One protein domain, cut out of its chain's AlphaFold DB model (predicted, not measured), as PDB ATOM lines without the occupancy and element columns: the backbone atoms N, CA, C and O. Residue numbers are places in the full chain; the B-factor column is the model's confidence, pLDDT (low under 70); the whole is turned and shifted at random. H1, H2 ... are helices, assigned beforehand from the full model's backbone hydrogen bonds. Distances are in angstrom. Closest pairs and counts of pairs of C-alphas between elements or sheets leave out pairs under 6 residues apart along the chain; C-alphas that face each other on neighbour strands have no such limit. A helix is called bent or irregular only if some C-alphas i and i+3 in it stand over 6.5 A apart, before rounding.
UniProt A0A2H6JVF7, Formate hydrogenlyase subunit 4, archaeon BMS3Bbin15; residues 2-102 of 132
ATOM      1  N   LEU A   2       9.085  26.437 -32.499       67.94
ATOM      2  CA  LEU A   2       7.823  26.057 -33.165       67.94
ATOM      3  C   LEU A   2       7.321  27.083 -34.203       67.94
ATOM      4  O   LEU A   2       6.980  26.708 -35.314       67.94
ATOM      5  N   LEU A   3       7.340  28.380 -33.874       68.06
ATOM      6  CA  LEU A   3       6.877  29.433 -34.788       68.06
ATOM      7  C   LEU A   3       7.787  29.578 -36.026       68.06
ATOM      8  O   LEU A   3       7.291  29.762 -37.130       68.06
ATOM      9  N   LEU A   4       9.104  29.427 -35.854       65.38
ATOM     10  CA  LEU A   4      10.075  29.426 -36.959       65.38
ATOM     11  C   LEU A   4       9.917  28.185 -37.848       65.38
ATOM     12  O   LEU A   4       9.964  28.300 -39.067       65.38
ATOM     13  N   PHE A   5       9.681  27.021 -37.232       57.88
ATOM     14  CA  PHE A   5       9.447  25.753 -37.927       57.88
ATOM     15  C   PHE A   5       8.201  25.810 -38.802       57.88
ATOM     16  O   PHE A   5       8.248  25.471 -39.976       57.88
ATOM     17  N   GLU A   6       7.105  26.323 -38.258       66.25
ATOM     18  CA  GLU A   6       5.826  26.358 -38.962       66.25
ATOM     19  C   GLU A   6       5.784  27.378 -40.115       66.25
ATOM     20  O   GLU A   6       4.930  27.274 -41.005       66.25
ATOM     21  N   THR A   7       6.704  28.351 -40.090       65.31
ATOM     22  CA  THR A   7       6.841  29.417 -41.094       65.31
ATOM     23  C   THR A   7       7.858  29.067 -42.193       65.31
ATOM     24  O   THR A   7       7.960  29.819 -43.155       65.31
ATOM     25  N   GLY A   8       8.589  27.948 -42.087       57.59
ATOM     26  CA  GLY A   8       9.491  27.485 -43.154       57.59
ATOM     27  C   GLY A   8      10.638  28.454 -43.465       57.59
ATOM     28  O   GLY A   8      11.052  28.612 -44.605       57.59
ATOM     29  N   LYS A   9      11.129  29.188 -42.459       65.06
ATOM     30  CA  LYS A   9      12.198  30.180 -42.654       65.06
ATOM     31  C   LYS A   9      13.566  29.645 -42.235       65.06
ATOM     32  O   LYS A   9      13.683  28.672 -41.480       65.06
ATOM     33  N   ILE A  10      14.617  30.296 -42.728       54.72
ATOM     34  CA  ILE A  10      16.016  30.061 -42.338       54.72
ATOM     35  C   ILE A  10      16.074  30.112 -40.796       54.72
ATOM     36  O   ILE A  10      15.485  31.018 -40.219       54.72
ATOM     37  N   PRO A  11      16.655  29.155 -40.048       57.31
ATOM     38  CA  PRO A  11      17.670  28.160 -40.395       57.31
ATOM     39  C   PRO A  11      17.140  26.736 -40.674       57.31
ATOM     40  O   PRO A  11      17.934  25.789 -40.674       57.31
ATOM     41  N   ILE A  12      15.821  26.567 -40.843       58.06
ATOM     42  CA  ILE A  12      15.139  25.261 -40.952       58.06
ATOM     43  C   ILE A  12      15.003  24.843 -42.415       58.06
ATOM     44  O   ILE A  12      15.450  23.761 -42.795       58.06
ATOM     45  N   GLU A  13      14.462  25.732 -43.240       60.06
ATOM     46  CA  GLU A  13      14.419  25.590 -44.692       60.06
ATOM     47  C   GLU A  13      15.400  26.587 -45.308       60.06
ATOM     48  O   GLU A  13      15.659  27.664 -44.768       60.06
ATOM     49  N   ALA A  14      16.021  26.194 -46.412       57.22
ATOM     50  CA  ALA A  14      16.886  27.075 -47.175       57.22
ATOM     51  C   ALA A  14      16.444  26.997 -48.628       57.22
ATOM     52  O   ALA A  14      16.685  25.982 -49.285       57.22
ATOM     53  N   GLU A  15      15.817  28.069 -49.091       58.41
ATOM     54  CA  GLU A  15      15.540  28.295 -50.505       58.41
ATOM     55  C   GLU A  15      16.877  28.536 -51.233       58.41
ATOM     56  O   GLU A  15      17.743  29.262 -50.730       58.41
ATOM     57  N   GLY A  16      17.100  27.878 -52.378       58.41
ATOM     58  CA  GLY A  16      18.301  28.092 -53.192       58.41
ATOM     59  C   GLY A  16      18.877  26.870 -53.923       58.41
ATOM     60  O   GLY A  16      18.524  25.720 -53.671       58.41
ATOM     61  N   LEU A  17      19.860  27.165 -54.789       55.69
ATOM     62  CA  LEU A  17      20.559  26.324 -55.791       55.69
ATOM     63  C   LEU A  17      21.292  25.062 -55.284       55.69
ATOM     64  O   LEU A  17      21.996  24.405 -56.046       55.69
ATOM     65  N   MET A  18      21.174  24.719 -54.006       61.12
ATOM     66  CA  MET A  18      21.647  23.425 -53.512       61.12
ATOM     67  C   MET A  18      20.655  22.350 -53.963       61.12
ATOM     68  O   MET A  18      19.453  22.560 -53.834       61.12
ATOM     69  N   GLU A  19      21.126  21.187 -54.421       65.94
ATOM     70  CA  GLU A  19      20.272  20.145 -55.030       65.94
ATOM     71  C   GLU A  19      19.024  19.794 -54.200       65.94
ATOM     72  O   GLU A  19      17.940  19.602 -54.740       65.94
ATOM     73  N   LEU A  20      19.153  19.780 -52.870       65.00
ATOM     74  CA  LEU A  20      18.041  19.486 -51.967       65.00
ATOM     75  C   LEU A  20      17.084  20.674 -51.735       65.00
ATOM     76  O   LEU A  20      15.921  20.451 -51.427       65.00
ATOM     77  N   GLY A  21      17.563  21.917 -51.857       65.75
ATOM     78  CA  GLY A  21      16.728  23.127 -51.764       65.75
ATOM     79  C   GLY A  21      15.890  23.330 -53.025       65.75
ATOM     80  O   GLY A  21      14.718  23.688 -52.943       65.75
ATOM     81  N   MET A  22      16.448  22.959 -54.183       72.25
ATOM     82  CA  MET A  22      15.716  22.954 -55.448       72.25
ATOM     83  C   MET A  22      14.540  21.973 -55.459       72.25
ATOM     84  O   MET A  22      13.584  22.222 -56.174       72.25
ATOM     85  N   LEU A  23      14.559  20.889 -54.674       71.62
ATOM     86  CA  LEU A  23      13.418  19.963 -54.596       71.62
ATOM     87  C   LEU A  23      12.186  20.590 -53.941       71.62
ATOM     88  O   LEU A  23      11.063  20.252 -54.308       71.62
ATOM     89  N   ASP A  24      12.379  21.470 -52.961       73.62
ATOM     90  CA  ASP A  24      11.263  22.123 -52.279       73.62
ATOM     91  C   ASP A  24      10.760  23.328 -53.079       73.62
ATOM     92  O   ASP A  24       9.556  23.514 -53.254       73.62
ATOM     93  N   GLU A  25      11.688  24.066 -53.691       72.31
ATOM     94  CA  GLU A  25      11.367  25.174 -54.589       72.31
ATOM     95  C   GLU A  25      10.716  24.688 -55.900       72.31
ATOM     96  O   GLU A  25       9.796  25.329 -56.414       72.31
ATOM     97  N   ALA A  26      11.099  23.507 -56.403       73.88
ATOM     98  CA  ALA A  26      10.522  22.904 -57.607       73.88
ATOM     99  C   ALA A  26       9.016  22.643 -57.478       73.88
ATOM    100  O   ALA A  26       8.289  22.892 -58.437       73.88
ATOM    101  N   LYS A  27       8.524  22.234 -56.298       76.38
ATOM    102  CA  LYS A  27       7.079  22.029 -56.057       76.38
ATOM    103  C   LYS A  27       6.270  23.298 -56.318       76.38
ATOM    104  O   LYS A  27       5.125  23.237 -56.753       76.38
ATOM    105  N   LEU A  28       6.858  24.457 -56.022       78.75
ATOM    106  CA  LEU A  28       6.234  25.752 -56.267       78.75
ATOM    107  C   LEU A  28       6.420  26.206 -57.721       78.75
ATOM    108  O   LEU A  28       5.525  26.863 -58.252       78.75
ATOM    109  N   MET A  29       7.528  25.837 -58.373       76.38
ATOM    110  CA  MET A  29       7.793  26.149 -59.787       76.38
ATOM    111  C   MET A  29       6.881  25.406 -60.777       76.38
ATOM    112  O   MET A  29       6.791  25.813 -61.933       76.38
ATOM    113  N   GLU A  30       6.172  24.362 -60.344       83.00
ATOM    114  CA  GLU A  30       5.130  23.702 -61.147       83.00
ATOM    115  C   GLU A  30       3.923  24.616 -61.424       83.00
ATOM    116  O   GLU A  30       3.207  24.433 -62.410       83.00
ATOM    117  N   TYR A  31       3.704  25.624 -60.575       84.00
ATOM    118  CA  TYR A  31       2.586  26.554 -60.683       84.00
ATOM    119  C   TYR A  31       3.025  27.878 -61.308       84.00
ATOM    120  O   TYR A  31       4.062  28.442 -60.964       84.00
ATOM    121  N   SER A  32       2.189  28.437 -62.186       85.12
ATOM    122  CA  SER A  32       2.458  29.722 -62.841       85.12
ATOM    123  C   SER A  32       1.409  30.787 -62.508       85.12
ATOM    124  O   SER A  32       0.234  30.500 -62.256       85.12
ATOM    125  N   GLY A  33       1.848  32.050 -62.484       88.38
ATOM    126  CA  GLY A  33       0.980  33.224 -62.380       88.38
ATOM    127  C   GLY A  33       0.100  33.249 -61.125       88.38
ATOM    128  O   GLY A  33       0.591  33.336 -60.001       88.38
ATOM    129  N   ILE A  34      -1.222  33.215 -61.325       89.50
ATOM    130  CA  ILE A  34      -2.211  33.396 -60.252       89.50
ATOM    131  C   ILE A  34      -2.174  32.267 -59.218       89.50
ATOM    132  O   ILE A  34      -2.321  32.519 -58.025       89.50
ATOM    133  N   GLN A  35      -1.931  31.028 -59.652       86.75
ATOM    134  CA  GLN A  35      -1.909  29.866 -58.759       86.75
ATOM    135  C   GLN A  35      -0.721  29.947 -57.796       86.75
ATOM    136  O   GLN A  35      -0.876  29.730 -56.597       86.75
ATOM    137  N   TYR A  36       0.435  30.382 -58.301       87.44
ATOM    138  CA  TYR A  36       1.608  30.663 -57.480       87.44
ATOM    139  C   TYR A  36       1.337  31.770 -56.448       87.44
ATOM    140  O   TYR A  36       1.697  31.643 -55.276       87.44
ATOM    141  N   ALA A  37       0.637  32.838 -56.852       87.00
ATOM    142  CA  ALA A  37       0.253  33.916 -55.942       87.00
ATOM    143  C   ALA A  37      -0.703  33.437 -54.836       87.00
ATOM    144  O   ALA A  37      -0.520  33.818 -53.682       87.00
ATOM    145  N   MET A  38      -1.678  32.573 -55.150       89.00
ATOM    146  CA  MET A  38      -2.587  31.999 -54.148       89.00
ATOM    147  C   MET A  38      -1.851  31.109 -53.140       89.00
ATOM    148  O   MET A  38      -2.126  31.195 -51.943       89.00
ATOM    149  N   LEU A  39      -0.884  30.307 -53.596       87.31
ATOM    150  CA  LEU A  39      -0.049  29.481 -52.716       87.31
ATOM    151  C   LEU A  39       0.796  30.345 -51.769       87.31
ATOM    152  O   LEU A  39       0.781  30.127 -50.554       87.31
ATOM    153  N   LYS A  40       1.461  31.384 -52.293       85.75
ATOM    154  CA  LYS A  40       2.219  32.335 -51.461       85.75
ATOM    155  C   LYS A  40       1.331  33.102 -50.489       85.75
ATOM    156  O   LYS A  40       1.689  33.252 -49.323       85.75
ATOM    157  N   TRP A  41       0.154  33.538 -50.935       87.81
ATOM    158  CA  TRP A  41      -0.822  34.196 -50.071       87.81
ATOM    159  C   TRP A  41      -1.238  33.287 -48.913       87.81
ATOM    160  O   TRP A  41      -1.271  33.732 -47.768       87.81
ATOM    161  N   GLY A  42      -1.509  32.008 -49.185       87.62
ATOM    162  CA  GLY A  42      -1.823  31.019 -48.155       87.62
ATOM    163  C   GLY A  42      -0.720  30.894 -47.100       87.62
ATOM    164  O   GLY A  42      -1.014  30.907 -45.904       87.62
ATOM    165  N   SER A  43       0.545  30.863 -47.530       84.25
ATOM    166  CA  SER A  43       1.701  30.840 -46.621       84.25
ATOM    167  C   SER A  43       1.767  32.091 -45.730       84.25
ATOM    168  O   SER A  43       1.867  31.979 -44.505       84.25
ATOM    169  N   TYR A  44       1.589  33.289 -46.300       86.56
ATOM    170  CA  TYR A  44       1.558  34.530 -45.514       86.56
ATOM    171  C   TYR A  44       0.366  34.604 -44.551       86.56
ATOM    172  O   TYR A  44       0.518  35.066 -43.420       86.56
ATOM    173  N   MET A  45      -0.808  34.110 -44.952       88.31
ATOM    174  CA  MET A  45      -1.981  34.037 -44.074       88.31
ATOM    175  C   MET A  45      -1.744  33.099 -42.891       88.31
ATOM    176  O   MET A  45      -2.080  33.440 -41.756       88.31
ATOM    177  N   LYS A  46      -1.123  31.941 -43.135       87.06
ATOM    178  CA  LYS A  46      -0.718  31.006 -42.083       87.06
ATOM    179  C   LYS A  46       0.230  31.693 -41.096       87.06
ATOM    180  O   LYS A  46      -0.039  31.693 -39.895       87.06
ATOM    181  N   GLN A  47       1.280  32.344 -41.602       84.31
ATOM    182  CA  GLN A  47       2.237  33.093 -40.785       84.31
ATOM    183  C   GLN A  47       1.543  34.171 -39.933       84.31
ATOM    184  O   GLN A  47       1.788  34.260 -38.728       84.31
ATOM    185  N   PHE A  48       0.632  34.943 -40.530       85.94
ATOM    186  CA  PHE A  48      -0.141  35.972 -39.835       85.94
ATOM    187  C   PHE A  48      -0.979  35.398 -38.682       85.94
ATOM    188  O   PHE A  48      -0.959  35.937 -37.573       85.94
ATOM    189  N   ILE A  49      -1.678  34.283 -38.911       87.75
ATOM    190  CA  ILE A  49      -2.510  33.633 -37.888       87.75
ATOM    191  C   ILE A  49      -1.648  33.148 -36.718       87.75
ATOM    192  O   ILE A  49      -1.971  33.441 -35.565       87.75
ATOM    193  N   PHE A  50      -0.531  32.466 -36.992       86.44
ATOM    194  CA  PHE A  50       0.362  31.982 -35.934       86.44
ATOM    195  C   PHE A  50       0.960  33.123 -35.106       86.44
ATOM    196  O   PHE A  50       0.981  33.037 -33.876       86.44
ATOM    197  N   MET A  51       1.390  34.214 -35.747       84.06
ATOM    198  CA  MET A  51       1.884  35.400 -35.038       84.06
ATOM    199  C   MET A  51       0.803  36.053 -34.178       84.06
ATOM    200  O   MET A  51       1.069  36.422 -33.034       84.06
ATOM    201  N   SER A  52      -0.416  36.173 -34.705       84.94
ATOM    202  CA  SER A  52      -1.541  36.762 -33.978       84.94
ATOM    203  C   SER A  52      -1.901  35.946 -32.733       84.94
ATOM    204  O   SER A  52      -2.048  36.511 -31.647       84.94
ATOM    205  N   ILE A  53      -1.971  34.618 -32.860       85.06
ATOM    206  CA  ILE A  53      -2.214  33.707 -31.733       85.06
ATOM    207  C   ILE A  53      -1.092  33.832 -30.698       85.06
ATOM    208  O   ILE A  53      -1.363  33.990 -29.508       85.06
ATOM    209  N   PHE A  54       0.167  33.813 -31.141       83.25
ATOM    210  CA  PHE A  54       1.320  33.919 -30.253       83.25
ATOM    211  C   PHE A  54       1.309  35.219 -29.435       83.25
ATOM    212  O   PHE A  54       1.426  35.190 -28.208       83.25
ATOM    213  N   LEU A  55       1.096  36.357 -30.097       83.25
ATOM    214  CA  LEU A  55       1.114  37.667 -29.449       83.25
ATOM    215  C   LEU A  55      -0.058  37.874 -28.488       83.25
ATOM    216  O   LEU A  55       0.146  38.413 -27.397       83.25
ATOM    217  N   ASN A  56      -1.268  37.472 -28.888       79.94
ATOM    218  CA  ASN A  56      -2.474  37.723 -28.100       79.94
ATOM    219  C   ASN A  56      -2.649  36.735 -26.939       79.94
ATOM    220  O   ASN A  56      -3.126  37.144 -25.886       79.94
ATOM    221  N   ILE A  57      -2.273  35.462 -27.115       77.38
ATOM    222  CA  ILE A  57      -2.514  34.412 -26.111       77.38
ATOM    223  C   ILE A  57      -1.296  34.192 -25.208       77.38
ATOM    224  O   ILE A  57      -1.459  34.062 -24.000       77.38
ATOM    225  N   PHE A  58      -0.080  34.149 -25.767       71.69
ATOM    226  CA  PHE A  58       1.107  33.734 -25.011       71.69
ATOM    227  C   PHE A  58       1.930  34.895 -24.462       71.69
ATOM    228  O   PHE A  58       2.440  34.792 -23.351       71.69
ATOM    229  N   THR A  59       2.126  35.968 -25.236       68.12
ATOM    230  CA  THR A  59       3.085  37.012 -24.840       68.12
ATOM    231  C   THR A  59       2.429  38.116 -24.027       68.12
ATOM    232  O   THR A  59       2.835  38.356 -22.895       68.12
ATOM    233  N   PHE A  60       1.429  38.805 -24.589       63.16
ATOM    234  CA  PHE A  60       0.818  39.925 -23.889       63.16
ATOM    235  C   PHE A  60      -0.604  40.271 -24.384       63.16
ATOM    236  O   PHE A  60      -0.751  40.928 -25.430       63.16
ATOM    237  N   PRO A  61      -1.652  39.978 -23.588       65.06
ATOM    238  CA  PRO A  61      -3.044  40.293 -23.924       65.06
ATOM    239  C   PRO A  61      -3.403  41.789 -23.761       65.06
ATOM    240  O   PRO A  61      -4.573  42.161 -23.748       65.06
ATOM    241  N   TRP A  62      -2.422  42.686 -23.619       64.25
ATOM    242  CA  TRP A  62      -2.652  44.130 -23.518       64.25
ATOM    243  C   TRP A  62      -3.019  44.766 -24.875       64.25
ATOM    244  O   TRP A  62      -2.467  44.416 -25.916       64.25
ATOM    245  N   GLY A  63      -3.951  45.721 -24.893       62.97
ATOM    246  CA  GLY A  63      -4.347  46.429 -26.120       62.97
ATOM    247  C   GLY A  63      -5.363  45.699 -27.009       62.97
ATOM    248  O   GLY A  63      -5.550  46.100 -28.151       62.97
ATOM    249  N   VAL A  64      -6.034  44.662 -26.498       63.75
ATOM    250  CA  VAL A  64      -7.268  44.145 -27.110       63.75
ATOM    251  C   VAL A  64      -8.393  45.143 -26.828       63.75
ATOM    252  O   VAL A  64      -8.539  45.616 -25.700       63.75
ATOM    253  N   ALA A  65      -9.174  45.500 -27.850       65.19
ATOM    254  CA  ALA A  65     -10.281  46.438 -27.702       65.19
ATOM    255  C   ALA A  65     -11.345  45.853 -26.754       65.19
ATOM    256  O   ALA A  65     -12.108  44.974 -27.140       65.19
ATOM    257  N   MET A  66     -11.402  46.342 -25.512       68.12
ATOM    258  CA  MET A  66     -12.394  45.903 -24.515       68.12
ATOM    259  C   MET A  66     -13.764  46.585 -24.679       68.12
ATOM    260  O   MET A  66     -14.691  46.297 -23.933       68.12
ATOM    261  N   GLY A  67     -13.903  47.504 -25.640       70.25
ATOM    262  CA  GLY A  67     -15.141  48.238 -25.898       70.25
ATOM    263  C   GLY A  67     -15.414  48.419 -27.390       70.25
ATOM    264  O   GLY A  67     -14.494  48.395 -28.209       70.25
ATOM    265  N   TYR A  68     -16.683  48.649 -27.730       72.56
ATOM    266  CA  TYR A  68     -17.185  48.789 -29.105       72.56
ATOM    267  C   TYR A  68     -17.016  50.201 -29.705       72.56
ATOM    268  O   TYR A  68     -17.679  50.547 -30.678       72.56
ATOM    269  N   SER A  69     -16.151  51.044 -29.134       81.69
ATOM    270  CA  SER A  69     -15.884  52.380 -29.678       81.69
ATOM    271  C   SER A  69     -14.976  52.300 -30.911       81.69
ATOM    272  O   SER A  69     -14.027  51.519 -30.957       81.69
ATOM    273  N   ALA A  70     -15.211  53.158 -31.907       79.50
ATOM    274  CA  ALA A  70     -14.337  53.257 -33.079       79.50
ATOM    275  C   ALA A  70     -12.875  53.564 -32.687       79.50
ATOM    276  O   ALA A  70     -11.937  53.067 -33.310       79.50
ATOM    277  N   VAL A  71     -12.678  54.322 -31.602       81.50
ATOM    278  CA  VAL A  71     -11.349  54.661 -31.071       81.50
ATOM    279  C   VAL A  71     -10.670  53.442 -30.443       81.50
ATOM    280  O   VAL A  71      -9.486  53.213 -30.684       81.50
ATOM    281  N   SER A  72     -11.400  52.617 -29.683       78.75
ATOM    282  CA  SER A  72     -10.829  51.406 -29.077       78.75
ATOM    283  C   SER A  72     -10.467  50.358 -30.125       78.75
ATOM    284  O   SER A  72      -9.431  49.708 -29.993       78.75
ATOM    285  N   ILE A  73     -11.259  50.237 -31.195       79.94
ATOM    286  CA  ILE A  73     -10.943  49.366 -32.336       79.94
ATOM    287  C   ILE A  73      -9.681  49.860 -33.058       79.94
ATOM    288  O   ILE A  73      -8.776  49.065 -33.316       79.94
ATOM    289  N   GLY A  74      -9.576  51.167 -33.327       81.69
ATOM    290  CA  GLY A  74      -8.392  51.756 -33.962       81.69
ATOM    291  C   GLY A  74      -7.108  51.522 -33.159       81.69
ATOM    292  O   GLY A  74      -6.102  51.081 -33.714       81.69
ATOM    293  N   ILE A  75      -7.160  51.730 -31.839       82.38
ATOM    294  CA  ILE A  75      -6.030  51.456 -30.936       82.38
ATOM    295  C   ILE A  75      -5.658  49.966 -30.952       82.38
ATOM    296  O   ILE A  75      -4.471  49.638 -30.974       82.38
ATOM    297  N   GLY A  76      -6.645  49.065 -30.989       81.06
ATOM    298  CA  GLY A  76      -6.405  47.623 -31.060       81.06
ATOM    299  C   GLY A  76      -5.671  47.194 -32.332       81.06
ATOM    300  O   GLY A  76      -4.701  46.439 -32.258       81.06
ATOM    301  N   ILE A  77      -6.071  47.729 -33.490       82.25
ATOM    302  CA  ILE A  77      -5.417  47.448 -34.780       82.25
ATOM    303  C   ILE A  77      -3.965  47.940 -34.771       82.25
ATOM    304  O   ILE A  77      -3.057  47.192 -35.132       82.25
ATOM    305  N   VAL A  78      -3.730  49.179 -34.326       84.94
ATOM    306  CA  VAL A  78      -2.377  49.757 -34.279       84.94
ATOM    307  C   VAL A  78      -1.486  48.988 -33.304       84.94
ATOM    308  O   VAL A  78      -0.359  48.642 -33.650       84.94
ATOM    309  N   SER A  79      -1.999  48.658 -32.116       83.50
ATOM    310  CA  SER A  79      -1.278  47.857 -31.120       83.50
ATOM    311  C   SER A  79      -0.872  46.489 -31.676       83.50
ATOM    312  O   SER A  79       0.280  46.075 -31.529       83.50
ATOM    313  N   LEU A  80      -1.782  45.806 -32.377       83.19
ATOM    314  CA  LEU A  80      -1.497  44.526 -33.023       83.19
ATOM    315  C   LEU A  80      -0.408  44.666 -34.099       83.19
ATOM    316  O   LEU A  80       0.546  43.889 -34.098       83.19
ATOM    317  N   LEU A  81      -0.505  45.671 -34.976       85.81
ATOM    318  CA  LEU A  81       0.486  45.918 -36.033       85.81
ATOM    319  C   LEU A  81       1.881  46.201 -35.465       85.81
ATOM    320  O   LEU A  81       2.851  45.600 -35.923       85.81
ATOM    321  N   VAL A  82       1.991  47.053 -34.442       86.62
ATOM    322  CA  VAL A  82       3.277  47.379 -33.803       86.62
ATOM    323  C   VAL A  82       3.926  46.130 -33.204       86.62
ATOM    324  O   VAL A  82       5.114  45.890 -33.417       86.62
ATOM    325  N   LYS A  83       3.152  45.295 -32.503       85.12
ATOM    326  CA  LYS A  83       3.669  44.041 -31.935       85.12
ATOM    327  C   LYS A  83       4.105  43.052 -33.010       85.12
ATOM    328  O   LYS A  83       5.136  42.404 -32.846       85.12
ATOM    329  N   MET A  84       3.340  42.929 -34.096       85.44
ATOM    330  CA  MET A  84       3.711  42.059 -35.213       85.44
ATOM    331  C   MET A  84       5.006  42.529 -35.871       85.44
ATOM    332  O   MET A  84       5.885  41.706 -36.095       85.44
ATOM    333  N   LEU A  85       5.170  43.833 -36.112       86.62
ATOM    334  CA  LEU A  85       6.412  44.387 -36.661       86.62
ATOM    335  C   LEU A  85       7.611  44.120 -35.748       86.62
ATOM    336  O   LEU A  85       8.663  43.706 -36.229       86.62
ATOM    337  N   PHE A  86       7.445  44.300 -34.436       87.38
ATOM    338  CA  PHE A  86       8.491  43.979 -33.468       87.38
ATOM    339  C   PHE A  86       8.865  42.491 -33.510       87.38
ATOM    340  O   PHE A  86      10.045  42.153 -33.594       87.38
ATOM    341  N   LEU A  87       7.869  41.598 -33.508       85.44
ATOM    342  CA  LEU A  87       8.095  40.154 -33.573       85.44
ATOM    343  C   LEU A  87       8.790  39.755 -34.878       85.44
ATOM    344  O   LEU A  87       9.739  38.978 -34.838       85.44
ATOM    345  N   ILE A  88       8.370  40.312 -36.017       85.38
ATOM    346  CA  ILE A  88       9.034  40.099 -37.309       85.38
ATOM    347  C   ILE A  88      10.493  40.559 -37.239       85.38
ATOM    348  O   ILE A  88      11.364  39.817 -37.670       85.38
ATOM    349  N   GLY A  89      10.779  41.726 -36.653       84.00
ATOM    350  CA  GLY A  89      12.153  42.208 -36.478       84.00
ATOM    351  C   GLY A  89      13.025  41.252 -35.658       84.00
ATOM    352  O   GLY A  89      14.162  40.979 -36.035       84.00
ATOM    353  N   VAL A  90      12.479  40.682 -34.578       84.38
ATOM    354  CA  VAL A  90      13.174  39.657 -33.780       84.38
ATOM    355  C   VAL A  90      13.394  38.378 -34.589       84.38
ATOM    356  O   VAL A  90      14.487  37.822 -34.541       84.38
ATOM    357  N   LEU A  91      12.389  37.910 -35.339       81.69
ATOM    358  CA  LEU A  91      12.538  36.723 -36.188       81.69
ATOM    359  C   LEU A  91      13.600  36.931 -37.263       81.69
ATOM    360  O   LEU A  91      14.451  36.067 -37.415       81.69
ATOM    361  N   VAL A  92      13.609  38.084 -37.935       82.62
ATOM    362  CA  VAL A  92      14.623  38.421 -38.944       82.62
ATOM    363  C   VAL A  92      16.018  38.468 -38.319       82.62
ATOM    364  O   VAL A  92      16.956  37.906 -38.868       82.62
ATOM    365  N   ALA A  93      16.174  39.066 -37.133       83.12
ATOM    366  CA  ALA A  93      17.465  39.067 -36.443       83.12
ATOM    367  C   ALA A  93      17.957  37.641 -36.126       83.12
ATOM    368  O   ALA A  93      19.145  37.349 -36.252       83.12
ATOM    369  N   VAL A  94      17.046  36.744 -35.734       80.25
ATOM    370  CA  VAL A  94      17.352  35.322 -35.524       80.25
ATOM    371  C   VAL A  94      17.706  34.647 -36.855       80.25
ATOM    372  O   VAL A  94      18.738  33.988 -36.930       80.25
ATOM    373  N   GLU A  95      16.910  34.843 -37.906       74.75
ATOM    374  CA  GLU A  95      17.142  34.304 -39.257       74.75
ATOM    375  C   GLU A  95      18.550  34.650 -39.772       74.75
ATOM    376  O   GLU A  95      19.268  33.762 -40.223       74.75
ATOM    377  N   GLU A  96      18.982  35.904 -39.616       75.56
ATOM    378  CA  GLU A  96      20.291  36.381 -40.088       75.56
ATOM    379  C   GLU A  96      21.470  35.946 -39.196       75.56
ATOM    380  O   GLU A  96      22.612  35.872 -39.650       75.56
ATOM    381  N   THR A  97      21.226  35.645 -37.916       76.75
ATOM    382  CA  THR A  97      22.299  35.263 -36.976       76.75
ATOM    383  C   THR A  97      22.658  33.775 -37.068       76.75
ATOM    384  O   THR A  97      23.792  33.392 -36.769       76.75
ATOM    385  N   TYR A  98      21.716  32.911 -37.462       70.81
ATOM    386  CA  TYR A  98      21.924  31.462 -37.493       70.81
ATOM    387  C   TYR A  98      22.245  30.940 -38.900       70.81
ATOM    388  O   TYR A  98      21.492  31.121 -39.850       70.81
ATOM    389  N   ALA A  99      23.337  30.180 -39.017       63.75
ATOM    390  CA  ALA A  99      23.651  29.442 -40.237       63.75
ATOM    391  C   ALA A  99      22.691  28.252 -40.452       63.75
ATOM    392  O   ALA A  99      22.166  27.675 -39.494       63.75
ATOM    393  N   LYS A 100      22.523  27.838 -41.717       64.94
ATOM    394  CA  LYS A 100      21.686  26.695 -42.128       64.94
ATOM    395  C   LYS A 100      21.977  25.449 -41.282       64.94
ATOM    396  O   LYS A 100      23.103  24.939 -41.268       64.94
ATOM    397  N   LEU A 101      20.949  24.919 -40.621       63.06
ATOM    398  CA  LEU A 101      21.059  23.689 -39.843       63.06
ATOM    399  C   LEU A 101      20.968  22.465 -40.767       63.06
ATOM    400  O   LEU A 101      20.255  22.454 -41.767       63.06
ATOM    401  N   ARG A 102      21.713  21.398 -40.444       70.06
ATOM    402  CA  ARG A 102      21.572  20.109 -41.146       70.06
ATOM    403  C   ARG A 102      20.226  19.481 -40.774       70.06
ATOM    404  O   ARG A 102      19.895  19.474 -39.592       70.06
TER     405      ARG A 102
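What this domain is: This is residues 2 to 102 of the 132 residues of the protein "Formate hydrogenlyase subunit 4" of archaeon BMS3Bbin15 (UniProt A0A2H6JVF7). Two long helices, H3 and H4, cross nearly at right angles, the late residues 51 to 55 of H3 meeting residues 80 to 87 in the middle stretch of H4, to give a flat and lopsided cross. The short H1 sits in one corner of this cross, near both helices, while H2 lies out by the first end of H3, away from H4. The printed part has 101 residues with four named helices, H1, H2, H3 and H4 in that order, and no named strand, and its class is all helix. The whole is loose, with a radius of gyration of the C-alphas of 17.2 A and spans of 54 by 34 by 17 A.

Where its parts are: H1 is residues 2 to 6, 6.1 A from first to last C-alpha, and begins at C-alpha 2 at (7.823, 26.057, -33.165). H2 is residues 19 to 29, 14.6 A long. H3 is residues 34 to 59, 36.0 A long, and begins at C-alpha 34 at (-2.211, 33.396, -60.252). It is neither bent nor irregular, but only just: C-alphas 56 and 59 are 6.5 A apart. H4, the longest helix, is residues 70 to 97, 41.0 A long, and ends at C-alpha 97 at (22.299, 35.263, -36.976).

How they stand to each other: H1 only just touches H3, with 3 pairs of C-alphas within 8 A, the closest being those of Leu 3 and Phe 50 at 7.1 A; H3 does this with residues 47 to 51 alone. H1 and H4 are close but not clearly touching, their closest C-alphas being those of Leu 4 and Leu 91 at 7.7 A. H1 and H2 are apart. H2 and H3 are close but not clearly touching, the closest C-alphas being those of Leu 28 and Tyr 36 at 6.9 A, and their lines are only just about perpendicular, at 73 degrees. H3 and H4 touch and are about perpendicular at 77 degrees; the closest C-alphas are those of Met 51 and Met 84, at 6.9 A. H2 and H4 are apart. Every O i to N i+4 pair is within hydrogen-bond range in H1 and H4; in H3 it is 21 of 22, and in H2 3 of 7, beside 4 of 8 O i to N i+3 pairs.

The domain as a whole: The C-alphas farthest apart, those of Glu 19 and Ser 69, are 54.7 A apart. The printed part has no cut. The link from H1 to H2 is long, with 12 residues; that from H2 to H3 is tight, with 4, and that from H3 to H4 is short, with 10. The mean pLDDT of the printed part is 76.1, and residues 2 to 21, 59 to 66 and 99 to 101 are under 70.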